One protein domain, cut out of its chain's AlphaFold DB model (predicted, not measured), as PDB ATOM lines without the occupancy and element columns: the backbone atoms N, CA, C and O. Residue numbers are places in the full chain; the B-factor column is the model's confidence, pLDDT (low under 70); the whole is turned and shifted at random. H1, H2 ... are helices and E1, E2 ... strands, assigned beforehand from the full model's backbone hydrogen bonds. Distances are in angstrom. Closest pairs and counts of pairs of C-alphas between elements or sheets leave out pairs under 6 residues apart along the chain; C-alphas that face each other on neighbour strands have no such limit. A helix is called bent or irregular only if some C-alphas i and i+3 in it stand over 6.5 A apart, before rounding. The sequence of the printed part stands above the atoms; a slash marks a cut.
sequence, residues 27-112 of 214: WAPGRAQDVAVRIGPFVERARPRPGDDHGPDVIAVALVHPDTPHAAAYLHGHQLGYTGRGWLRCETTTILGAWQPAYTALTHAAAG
ATOM      1  N   TRP A  27     183.512 165.758 158.225       90.19
ATOM      2  CA  TRP A  27     184.527 165.774 159.265       90.19
ATOM      3  C   TRP A  27     184.498 164.457 160.044       90.19
ATOM      4  O   TRP A  27     183.430 163.913 160.322       90.19
ATOM      5  N   ALA A  28     185.682 163.952 160.393       86.25
ATOM      6  CA  ALA A  28     185.840 162.817 161.287       86.25
ATOM      7  C   ALA A  28     186.735 163.205 162.480       86.25
ATOM      8  O   ALA A  28     187.836 163.729 162.260       86.25
ATOM      9  N   PRO A  29     186.303 162.903 163.716       84.00
ATOM     10  CA  PRO A  29     187.120 162.995 164.921       84.00
ATOM     11  C   PRO A  29     188.524 162.395 164.799       84.00
ATOM     12  O   PRO A  29     188.723 161.391 164.107       84.00
ATOM     13  N   GLY A  30     189.501 162.967 165.505       79.69
ATOM     14  CA  GLY A  30     190.855 162.416 165.636       79.69
ATOM     15  C   GLY A  30     191.766 162.629 164.428       79.69
ATOM     16  O   GLY A  30     192.910 162.179 164.433       79.69
ATOM     17  N   ARG A  31     191.290 163.290 163.366       81.19
ATOM     18  CA  ARG A  31     192.079 163.515 162.140       81.19
ATOM     19  C   ARG A  31     192.950 164.765 162.173       81.19
ATOM     20  O   ARG A  31     193.648 165.030 161.198       81.19
ATOM     21  N   ALA A  32     192.888 165.543 163.255       76.69
ATOM     22  CA  ALA A  32     193.590 166.819 163.398       76.69
ATOM     23  C   ALA A  32     193.377 167.787 162.213       76.69
ATOM     24  O   ALA A  32     194.212 168.655 161.966       76.69
ATOM     25  N   GLN A  33     192.272 167.649 161.472       88.44
ATOM     26  CA  GLN A  33     191.904 168.520 160.357       88.44
ATOM     27  C   GLN A  33     191.093 169.714 160.863       88.44
ATOM     28  O   GLN A  33     190.345 169.585 161.832       88.44
ATOM     29  N   ASP A  34     191.228 170.867 160.207       92.38
ATOM     30  CA  ASP A  34     190.345 172.000 160.487       92.38
ATOM     31  C   ASP A  34     188.903 171.660 160.102       92.38
ATOM     32  O   ASP A  34     188.644 170.886 159.174       92.38
ATOM     33  N   VAL A  35     187.967 172.281 160.803       94.50
ATOM     34  CA  VAL A  35     186.528 172.141 160.606       94.50
ATOM     35  C   VAL A  35     185.906 173.478 160.227       94.50
ATOM     36  O   VAL A  35     186.405 174.541 160.601       94.50
ATOM     37  N   ALA A  36     184.823 173.414 159.459       96.62
ATOM     38  CA  ALA A  36     183.973 174.555 159.156       96.62
ATOM     39  C   ALA A  36     182.848 174.622 160.191       96.62
ATOM     40  O   ALA A  36     182.022 173.709 160.256       96.62
ATOM     41  N   VAL A  37     182.815 175.684 160.992       96.38
ATOM     42  CA  VAL A  37     181.864 175.851 162.098       96.38
ATOM     43  C   VAL A  37     180.932 177.016 161.814       96.38
ATOM     44  O   VAL A  37     181.372 178.092 161.415       96.38
ATOM     45  N   ARG A  38     179.632 176.813 162.012       96.50
ATOM     46  CA  ARG A  38     178.635 177.869 161.835       96.50
ATOM     47  C   ARG A  38     178.602 178.787 163.057       96.50
ATOM     48  O   ARG A  38     178.349 178.315 164.160       96.50
ATOM     49  N   ILE A  39     178.779 180.090 162.839       94.19
ATOM     50  CA  ILE A  39     178.679 181.136 163.867       94.19
ATOM     51  C   ILE A  39     177.732 182.216 163.350       94.19
ATOM     52  O   ILE A  39     178.077 183.011 162.472       94.19
ATOM     53  N   GLY A  40     176.494 182.203 163.851       91.50
ATOM     54  CA  GLY A  40     175.421 183.023 163.292       91.50
ATOM     55  C   GLY A  40     175.253 182.762 161.781       91.50
ATOM     56  O   GLY A  40     175.088 181.604 161.386       91.50
ATOM     57  N   PRO A  41     175.280 183.803 160.923       93.25
ATOM     58  CA  PRO A  41     175.190 183.644 159.470       93.25
ATOM     59  C   PRO A  41     176.530 183.303 158.790       93.25
ATOM     60  O   PRO A  41     176.541 183.083 157.579       93.25
ATOM     61  N   PHE A  42     177.639 183.267 159.532       95.88
ATOM     62  CA  PHE A  42     178.983 183.046 158.997       95.88
ATOM     63  C   PHE A  42     179.460 181.606 159.210       95.88
ATOM     64  O   PHE A  42     178.919 180.847 160.022       95.88
ATOM     65  N   VAL A  43     180.496 181.232 158.460       96.94
ATOM     66  CA  VAL A  43     181.203 179.957 158.589       96.94
ATOM     67  C   VAL A  43     182.658 180.254 158.904       96.94
ATOM     68  O   VAL A  43     183.377 180.777 158.059       96.94
ATOM     69  N   GLU A  44     183.092 179.894 160.106       95.44
ATOM     70  CA  GLU A  44     184.463 180.090 160.559       95.44
ATOM     71  C   GLU A  44     185.284 178.810 160.453       95.44
ATOM     72  O   GLU A  44     184.782 177.689 160.587       95.44
ATOM     73  N   ARG A  45     186.585 178.987 160.242       94.31
ATOM     74  CA  ARG A  45     187.559 177.907 160.347       94.31
ATOM     75  C   ARG A  45     187.896 177.697 161.816       94.31
ATOM     76  O   ARG A  45     188.288 178.640 162.503       94.31
ATOM     77  N   ALA A  46     187.820 176.459 162.283       92.50
ATOM     78  CA  ALA A  46     188.248 176.104 163.628       92.50
ATOM     79  C   ALA A  46     189.153 174.868 163.619       92.50
ATOM     80  O   ALA A  46     188.988 173.967 162.797       92.50
ATOM     81  N   ARG A  47     190.107 174.817 164.548       90.44
ATOM     82  CA  ARG A  47     190.982 173.663 164.769       90.44
ATOM     83  C   ARG A  47     190.493 172.900 165.993       90.44
ATOM     84  O   ARG A  47     190.523 173.481 167.076       90.44
ATOM     85  N   PRO A  48     190.101 171.624 165.864       89.88
ATOM     86  CA  PRO A  48     189.836 170.775 167.017       89.88
ATOM     87  C   PRO A  48     191.083 170.592 167.884       89.88
ATOM     88  O   PRO A  48     192.198 170.469 167.364       89.88
ATOM     89  N   ARG A  49     190.904 170.564 169.206       86.00
ATOM     90  CA  ARG A  49     191.988 170.283 170.146       86.00
ATOM     91  C   ARG A  49     192.330 168.796 170.095       86.00
ATOM     92  O   ARG A  49     191.439 167.981 170.324       86.00
ATOM     93  N   PRO A  50     193.600 168.423 169.867       82.94
ATOM     94  CA  PRO A  50     193.999 167.022 169.897       82.94
ATOM     95  C   PRO A  50     193.593 166.344 171.212       82.94
ATOM     96  O   PRO A  50     193.898 166.857 172.290       82.94
ATOM     97  N   GLY A  51     192.902 165.204 171.121       81.38
ATOM     98  CA  GLY A  51     192.485 164.410 172.281       81.38
ATOM     99  C   GLY A  51     191.169 164.853 172.930       81.38
ATOM    100  O   GLY A  51     190.637 164.110 173.753       81.38
ATOM    101  N   ASP A  52     190.616 166.005 172.544       83.25
ATOM    102  CA  ASP A  52     189.278 166.486 172.941       83.25
ATOM    103  C   ASP A  52     188.397 166.756 171.702       83.25
ATOM    104  O   ASP A  52     187.472 167.566 171.710       83.25
ATOM    105  N   ASP A  53     188.724 166.076 170.602       85.62
ATOM    106  CA  ASP A  53     188.044 166.117 169.309       85.62
ATOM    107  C   ASP A  53     187.232 164.842 169.024       85.62
ATOM    108  O   ASP A  53     186.736 164.663 167.914       85.62
ATOM    109  N   HIS A  54     187.086 163.970 170.028       83.81
ATOM    110  CA  HIS A  54     186.384 162.681 169.962       83.81
ATOM    111  C   HIS A  54     184.977 162.681 170.576       83.81
ATOM    112  O   HIS A  54     184.296 161.657 170.528       83.81
ATOM    113  N   GLY A  55     184.546 163.797 171.168       79.81
ATOM    114  CA  GLY A  55     183.227 163.920 171.788       79.81
ATOM    115  C   GLY A  55     182.091 163.824 170.756       79.81
ATOM    116  O   GLY A  55     182.203 164.438 169.695       79.81
ATOM    117  N   PRO A  56     181.003 163.078 171.038       82.00
ATOM    118  CA  PRO A  56     179.874 162.961 170.114       82.00
ATOM    119  C   PRO A  56     179.047 164.252 170.032       82.00
ATOM    120  O   PRO A  56     178.604 164.614 168.945       82.00
ATOM    121  N   ASP A  57     178.891 164.959 171.153       89.94
ATOM    122  CA  ASP A  57     178.004 166.126 171.260       89.94
ATOM    123  C   ASP A  57     178.777 167.448 171.265       89.94
ATOM    124  O   ASP A  57     178.390 168.408 170.607       89.94
ATOM    125  N   VAL A  58     179.904 167.503 171.981       91.62
ATOM    126  CA  VAL A  58     180.707 168.721 172.133       91.62
ATOM    127  C   VAL A  58     182.192 168.375 172.105       91.62
ATOM    128  O   VAL A  58     182.639 167.479 172.826       91.62
ATOM    129  N   ILE A  59     182.955 169.132 171.321       91.19
ATOM    130  CA  ILE A  59     184.419 169.068 171.252       91.19
ATOM    131  C   ILE A  59     185.032 170.421 171.604       91.19
ATOM    132  O   ILE A  59     184.340 171.438 171.630       91.19
ATOM    133  N   ALA A  60     186.337 170.456 171.852       90.81
ATOM    134  CA  ALA A  60     187.042 171.723 171.988       90.81
ATOM    135  C   ALA A  60     187.681 172.168 170.675       90.81
ATOM    136  O   ALA A  60     188.341 171.377 170.001       90.81
ATOM    137  N   VAL A  61     187.529 173.446 170.336       90.25
ATOM    138  CA  VAL A  61     188.109 174.042 169.126       90.25
ATOM    139  C   VAL A  61     188.738 175.399 169.422       90.25
ATOM    140  O   VAL A  61     188.336 176.081 170.357       90.25
ATOM    141  N   ALA A  62     189.707 175.812 168.615       89.44
ATOM    142  CA  ALA A  62     190.180 177.191 168.570       89.44
ATOM    143  C   ALA A  62     189.818 177.789 167.208       89.44
ATOM    144  O   ALA A  62     190.019 177.131 166.183       89.44
ATOM    145  N   LEU A  63     189.293 179.015 167.180       90.56
ATOM    146  CA  LEU A  63     189.017 179.706 165.920       90.56
ATOM    147  C   LEU A  63     190.333 180.099 165.238       90.56
ATOM    148  O   LEU A  63     191.294 180.528 165.883       90.56
ATOM    149  N   VAL A  64     190.380 179.944 163.918       87.62
ATOM    150  CA  VAL A  64     191.576 180.165 163.098       87.62
ATOM    151  C   VAL A  64     191.241 181.151 161.994       87.62
ATOM    152  O   VAL A  64     190.289 180.950 161.247       87.62
ATOM    153  N   HIS A  65     192.053 182.195 161.843       87.12
ATOM    154  CA  HIS A  65     191.867 183.129 160.742       87.12
ATOM    155  C   HIS A  65     192.099 182.409 159.398       87.12
ATOM    156  O   HIS A  65     193.114 181.708 159.266       87.12
ATOM    157  N   PRO A  66     191.221 182.573 158.387       87.19
ATOM    158  CA  PRO A  66     191.293 181.809 157.140       87.19
ATOM    159  C   PRO A  66     192.637 181.956 156.410       87.19
ATOM    160  O   PRO A  66     193.168 180.954 155.935       87.19
ATOM    161  N   ASP A  67     193.229 183.154 156.421       80.31
ATOM    162  CA  ASP A  67     194.498 183.451 155.729       80.31
ATOM    163  C   ASP A  67     195.756 182.953 156.455       80.31
ATOM    164  O   ASP A  67     196.868 183.048 155.934       80.31
ATOM    165  N   THR A  68     195.617 182.431 157.676       74.19
ATOM    166  CA  THR A  68     196.770 181.925 158.427       74.19
ATOM    167  C   THR A  68     196.985 180.434 158.148       74.19
ATOM    168  O   THR A  68     196.029 179.654 158.144       74.19
ATOM    169  N   PRO A  69     198.230 179.977 157.915       63.88
ATOM    170  CA  PRO A  69     198.499 178.574 157.587       63.88
ATOM    171  C   PRO A  69     198.244 177.620 158.766       63.88
ATOM    172  O   PRO A  69     197.998 176.432 158.556       63.88
ATOM    173  N   HIS A  70     198.245 178.125 160.002       56.19
ATOM    174  CA  HIS A  70     198.087 177.324 161.213       56.19
ATOM    175  C   HIS A  70     197.131 177.976 162.209       56.19
ATOM    176  O   HIS A  70     197.103 179.194 162.344       56.19
ATOM    177  N   ALA A  71     196.506 177.138 163.038       52.06
ATOM    178  CA  ALA A  71     195.897 177.515 164.315       52.06
ATOM    179  C   ALA A  71     196.912 178.040 165.358       52.06
ATOM    180  O   ALA A  71     196.626 178.064 166.552       52.06
ATOM    181  N   ALA A  72     198.133 178.393 164.939       44.03
ATOM    182  CA  ALA A  72     199.228 178.730 165.830       44.03
ATOM    183  C   ALA A  72     198.977 180.105 166.461       44.03
ATOM    184  O   ALA A  72     199.260 181.158 165.887       44.03
ATOM    185  N   ALA A  73     198.455 180.024 167.678       43.72
ATOM    186  CA  ALA A  73     198.039 181.066 168.600       43.72
ATOM    187  C   ALA A  73     199.055 182.172 168.924       43.72
ATOM    188  O   ALA A  73     198.714 183.080 169.672       43.72
ATOM    189  N   TYR A  74     200.280 182.139 168.401       48.81
ATOM    190  CA  TYR A  74     201.358 182.907 169.023       48.81
ATOM    191  C   TYR A  74     201.586 184.321 168.488       48.81
ATOM    192  O   TYR A  74     202.069 185.149 169.249       48.81
ATOM    193  N   LEU A  75     201.246 184.644 167.233       47.81
ATOM    194  CA  LEU A  75     201.554 185.979 166.682       47.81
ATOM    195  C   LEU A  75     200.433 186.585 165.827       47.81
ATOM    196  O   LEU A  75     199.885 187.616 166.200       47.81
ATOM    197  N   HIS A  76     200.050 185.960 164.708       52.66
ATOM    198  CA  HIS A  76     199.096 186.586 163.773       52.66
ATOM    199  C   HIS A  76     197.625 186.378 164.164       52.66
ATOM    200  O   HIS A  76     196.825 187.300 164.054       52.66
ATOM    201  N   GLY A  77     197.255 185.196 164.668       54.72
ATOM    202  CA  GLY A  77     195.866 184.918 165.053       54.72
ATOM    203  C   GLY A  77     195.367 185.766 166.230       54.72
ATOM    204  O   GLY A  77     194.184 186.099 166.286       54.72
ATOM    205  N   HIS A  78     196.273 186.166 167.131       59.97
ATOM    206  CA  HIS A  78     195.942 186.999 168.286       59.97
ATOM    207  C   HIS A  78     195.701 188.446 167.852       59.97
ATOM    208  O   HIS A  78     194.732 189.068 168.274       59.97
ATOM    209  N   GLN A  79     196.537 188.962 166.943       61.62
ATOM    210  CA  GLN A  79     196.379 190.299 166.358       61.62
ATOM    211  C   GLN A  79     195.083 190.447 165.548       61.62
ATOM    212  O   GLN A  79     194.568 191.552 165.421       61.62
ATOM    213  N   LEU A  80     194.545 189.336 165.036       68.69
ATOM    214  CA  LEU A  80     193.304 189.297 164.264       68.69
ATOM    215  C   LEU A  80     192.072 188.937 165.118       68.69
ATOM    216  O   LEU A  80     190.978 188.814 164.582       68.69
ATOM    217  N   GLY A  81     192.229 188.755 166.437       68.19
ATOM    218  CA  GLY A  81     191.126 188.484 167.371       68.19
ATOM    219  C   GLY A  81     190.592 187.044 167.377       68.19
ATOM    220  O   GLY A  81     189.675 186.743 168.135       68.19
ATOM    221  N   TYR A  82     191.174 186.138 166.584       76.56
ATOM    222  CA  TYR A  82     190.727 184.741 166.471       76.56
ATOM    223  C   TYR A  82     191.269 183.857 167.600       76.56
ATOM    224  O   TYR A  82     190.526 183.072 168.186       76.56
ATOM    225  N   THR A  83     192.547 184.004 167.965       65.38
ATOM    226  CA  THR A  83     193.176 183.118 168.967       65.38
ATOM    227  C   THR A  83     193.078 183.655 170.396       65.38
ATOM    228  O   THR A  83     193.344 182.916 171.338       65.38
ATOM    229  N   GLY A  84     192.643 184.910 170.577       67.50
ATOM    230  CA  GLY A  84     192.388 185.509 171.896       67.50
ATOM    231  C   GLY A  84     191.193 184.896 172.638       67.50
ATOM    232  O   GLY A  84     191.052 185.089 173.838       67.50
ATOM    233  N   ARG A  85     190.353 184.117 171.941       73.81
ATOM    234  CA  ARG A  85     189.220 183.383 172.528       73.81
ATOM    235  C   ARG A  85     189.636 182.079 173.219       73.81
ATOM    236  O   ARG A  85     188.820 181.469 173.899       73.81
ATOM    237  N   GLY A  86     190.892 181.654 173.056       79.94
ATOM    238  CA  GLY A  86     191.387 180.391 173.593       79.94
ATOM    239  C   GLY A  86     190.691 179.178 172.971       79.94
ATOM    240  O   GLY A  86     190.326 179.181 171.794       79.94
ATOM    241  N   TRP A  87     190.542 178.124 173.769       87.81
ATOM    242  CA  TRP A  87     189.768 176.944 173.399       87.81
ATOM    243  C   TRP A  87     188.300 177.144 173.772       87.81
ATOM    244  O   TRP A  87     188.006 177.605 174.871       87.81
ATOM    245  N   LEU A  88     187.395 176.756 172.880       91.31
ATOM    246  CA  LEU A  88     185.949 176.929 172.983       91.31
ATOM    247  C   LEU A  88     185.238 175.577 172.909       91.31
ATOM    248  O   LEU A  88     185.673 174.686 172.177       91.31
ATOM    249  N   ARG A  89     184.132 175.424 173.639       92.25
ATOM    250  CA  ARG A  89     183.234 174.266 173.597       92.25
ATOM    251  C   ARG A  89     182.307 174.401 172.392       92.25
ATOM    252  O   ARG A  89     181.359 175.176 172.394       92.25
ATOM    253  N   CYS A  90     182.616 173.639 171.352       93.31
ATOM    254  CA  CYS A  90     181.879 173.611 170.102       93.31
ATOM    255  C   CYS A  90     180.938 172.407 170.083       93.31
ATOM    256  O   CYS A  90     181.385 171.259 170.059       93.31
ATOM    257  N   GLU A  91     179.640 172.682 170.037       94.44
ATOM    258  CA  GLU A  91     178.603 171.712 169.681       94.44
ATOM    259  C   GLU A  91     178.922 171.093 168.311       94.44
ATOM    260  O   GLU A  91     179.070 171.813 167.317       94.44
ATOM    261  N   THR A  92     179.016 169.766 168.221       92.88
ATOM    262  CA  THR A  92     179.337 169.065 166.963       92.88
ATOM    263  C   THR A  92     178.271 169.297 165.893       92.88
ATOM    264  O   THR A  92     178.573 169.278 164.702       92.88
ATOM    265  N   THR A  93     177.041 169.618 166.301       93.25
ATOM    266  CA  THR A  93     175.921 169.979 165.418       93.25
ATOM    267  C   THR A  93     176.131 171.299 164.662       93.25
ATOM    268  O   THR A  93     175.493 171.531 163.630       93.25
ATOM    269  N   THR A  94     177.035 172.162 165.135       95.19
ATOM    270  CA  THR A  94     177.401 173.422 164.459       95.19
ATOM    271  C   THR A  94     178.487 173.228 163.398       95.19
ATOM    272  O   THR A  94     178.707 174.120 162.570       95.19
ATOM    273  N   ILE A  95     179.135 172.059 163.377       95.12
ATOM    274  CA  ILE A  95     180.162 171.699 162.402       95.12
ATOM    275  C   ILE A  95     179.486 171.288 161.093       95.12
ATOM    276  O   ILE A  95     178.701 170.344 161.038       95.12
ATOM    277  N   LEU A  96     179.814 171.990 160.010       95.75
ATOM    278  CA  LEU A  96     179.314 171.675 158.670       95.75
ATOM    279  C   LEU A  96     180.046 170.485 158.057       95.75
ATOM    280  O   LEU A  96     179.468 169.740 157.272       95.75
ATOM    281  N   GLY A  97     181.325 170.346 158.389       95.12
ATOM    282  CA  GLY A  97     182.233 169.390 157.782       95.12
ATOM    283  C   GLY A  97     183.686 169.815 157.950       95.12
ATOM    284  O   GLY A  97     184.011 170.702 158.745       95.12
ATOM    285  N   ALA A  98     184.570 169.179 157.189       94.75
ATOM    286  CA  ALA A  98     185.962 169.590 157.087       94.75
ATOM    287  C   ALA A  98     186.057 171.015 156.524       94.75
ATOM    288  O   ALA A  98     185.299 171.396 155.626       94.75
ATOM    289  N   TRP A  99     186.998 171.805 157.036       94.88
ATOM    290  CA  TRP A  99     187.286 173.111 156.461       94.88
ATOM    291  C   TRP A  99     187.802 172.959 155.029       94.88
ATOM    292  O   TRP A  99     188.749 172.218 154.768       94.88
ATOM    293  N   GLN A 100     187.220 173.734 154.117       92.94
ATOM    294  CA  GLN A 100     187.651 173.856 152.731       92.94
ATOM    295  C   GLN A 100     187.883 175.335 152.405       92.94
ATOM    296  O   GLN A 100     187.100 176.177 152.853       92.94
ATOM    297  N   PRO A 101     188.875 175.680 151.560       91.94
ATOM    298  CA  PRO A 101     189.119 177.066 151.151       91.94
ATOM    299  C   PRO A 101     187.894 177.770 150.552       91.94
ATOM    300  O   PRO A 101     187.782 178.989 150.643       91.94
ATOM    301  N   ALA A 102     186.949 177.012 149.988       94.12
ATOM    302  CA  ALA A 102     185.695 177.524 149.443       94.12
ATOM    303  C   ALA A 102     184.799 178.226 150.487       94.12
ATOM    304  O   ALA A 102     183.985 179.066 150.111       94.12
ATOM    305  N   TYR A 103     184.960 177.932 151.783       95.31
ATOM    306  CA  TYR A 103     184.236 178.620 152.858       95.31
ATOM    307  C   TYR A 103     184.850 179.970 153.244       95.31
ATOM    308  O   TYR A 103     184.211 180.724 153.968       95.31
ATOM    309  N   THR A 104     186.047 180.319 152.752       93.88
ATOM    310  CA  THR A 104     186.744 181.567 153.124       93.88
ATOM    311  C   THR A 104     185.861 182.799 152.934       93.88
ATOM    312  O   THR A 104     185.783 183.634 153.829       93.88
ATOM    313  N   ALA A 105     185.124 182.866 151.820       93.75
ATOM    314  CA  ALA A 105     184.222 183.974 151.496       93.75
ATOM    315  C   ALA A 105     183.017 184.118 152.452       93.75
ATOM    316  O   ALA A 105     182.302 185.113 152.377       93.75
ATOM    317  N   LEU A 106     182.781 183.135 153.325       95.94
ATOM    318  CA  LEU A 106     181.686 183.105 154.299       95.94
ATOM    319  C   LEU A 106     182.144 183.430 155.729       95.94
ATOM    320  O   LEU A 106     181.339 183.320 156.650       95.94
ATOM    321  N   THR A 107     183.412 183.788 155.926       95.12
ATOM    322  CA  THR A 107     183.960 184.174 157.237       95.12
ATOM    323  C   THR A 107     183.664 185.641 157.551       95.12
ATOM    324  O   THR A 107     183.500 186.462 156.642       95.12
ATOM    325  N   HIS A 108     183.671 186.006 158.833       93.69
ATOM    326  CA  HIS A 108     183.656 187.409 159.261       93.69
ATOM    327  C   HIS A 108     184.849 188.174 158.673       93.69
ATOM    328  O   HIS A 108     184.681 189.281 158.159       93.69
ATOM    329  N   ALA A 109     186.032 187.548 158.665       91.69
ATOM    330  CA  ALA A 109     187.248 188.116 158.091       91.69
ATOM    331  C   ALA A 109     187.072 188.532 156.620       91.69
ATOM    332  O   ALA A 109     187.423 189.654 156.254       91.69
ATOM    333  N   ALA A 110     186.464 187.684 155.782       92.19
ATOM    334  CA  ALA A 110     186.205 188.015 154.378       92.19
ATOM    335  C   ALA A 110     185.190 189.156 154.198       92.19
ATOM    336  O   ALA A 110     185.253 189.886 153.209       92.19
ATOM    337  N   ALA A 111     184.281 189.342 155.159       92.69
ATOM    338  CA  ALA A 111     183.371 190.484 155.197       92.69
ATOM    339  C   ALA A 111     184.014 191.763 155.776       92.69
ATOM    340  O   ALA A 111     183.353 192.801 155.828       92.69
ATOM    341  N   GLY A 112     185.278 191.711 156.215       90.38
ATOM    342  CA  GLY A 112     185.951 192.826 156.887       90.38
ATOM    343  C   GLY A 112     185.375 193.135 158.273       90.38
ATOM    344  O   GLY A 112     185.475 194.270 158.738       90.38
TER     345      GLY A 112
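What this domain is: This is residues 27 to 112 of the 214 residues of an uncharacterized protein of Streptomyces alkaliterrae (UniProt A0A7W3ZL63). You are looking at a single five-stranded sheet, strongly twisted and curled like part of a barrel, with the short helix H2 over it along E2. The little helix H1 sits in a looped stretch beyond the last residue of E3. The printed part has 86 residues, with E1, E2, E3, H1, E4, E5 and H2 along the chain, a mixed class with under half of the residues in named elements. The sheet's order is E4, E3, E2, E1, E5, antiparallel throughout; the whole is compact, with a radius of gyration of the C-alphas of 11.8 A and spans of 33 by 26 by 19 A.

Where its parts are: Find C-alpha 35 at (186.528, 172.141, 160.606), where E1, residues 35 to 39, begins and runs 12.4 A. E2, residues 42 to 48, and E3, residues 58 to 64, each run 18.2 A. H1 is residues 76 to 79, E4 88 to 91 and E5 95 to 98. H2, residues 101 to 106, runs 10.1 A to C-alpha 106 at (181.686, 183.105, 154.299).

How they stand to each other: E1, E2 and E3 form a meander, each strand the antiparallel neighbour of the one before; E1 and E2 are a hairpin, as are E2 and E3. Look for N 37 and O 44 at 2.8 A, and N 62 and O 47 at 2.9 A. E3 pairs with edge strand E4 through N 61 and O 88, 2.9 A; E1 pairs with edge strand E5 through N 36 and O 97, 2.9 A. H2 is on the sheet at a height of 6.9 A, only just over E2 with 3 of its 6 C-alphas; the closest are those of Val 43 and Leu 106, 5.3 A. H2 has 0 of 2 O i to N i+4 pairs within hydrogen-bond range but 2 of 3 O i to N i+3 pairs; H1 is too short for an i+4 pair. H2 is only just irregular, C-alphas 102 and 105 being 6.9 A apart. H1 is only just not on the sheet, with 4 pairs of C-alphas within 10 A.

The domain as a whole: The C-alphas farthest apart are those of Pro 56 and Gly 112, 33.2 A. The printed part has no cut, and the link from E3 to H1 is long, 11 residues. Confidence is low, under 70, at residues 69 to 81 and 83 to 84.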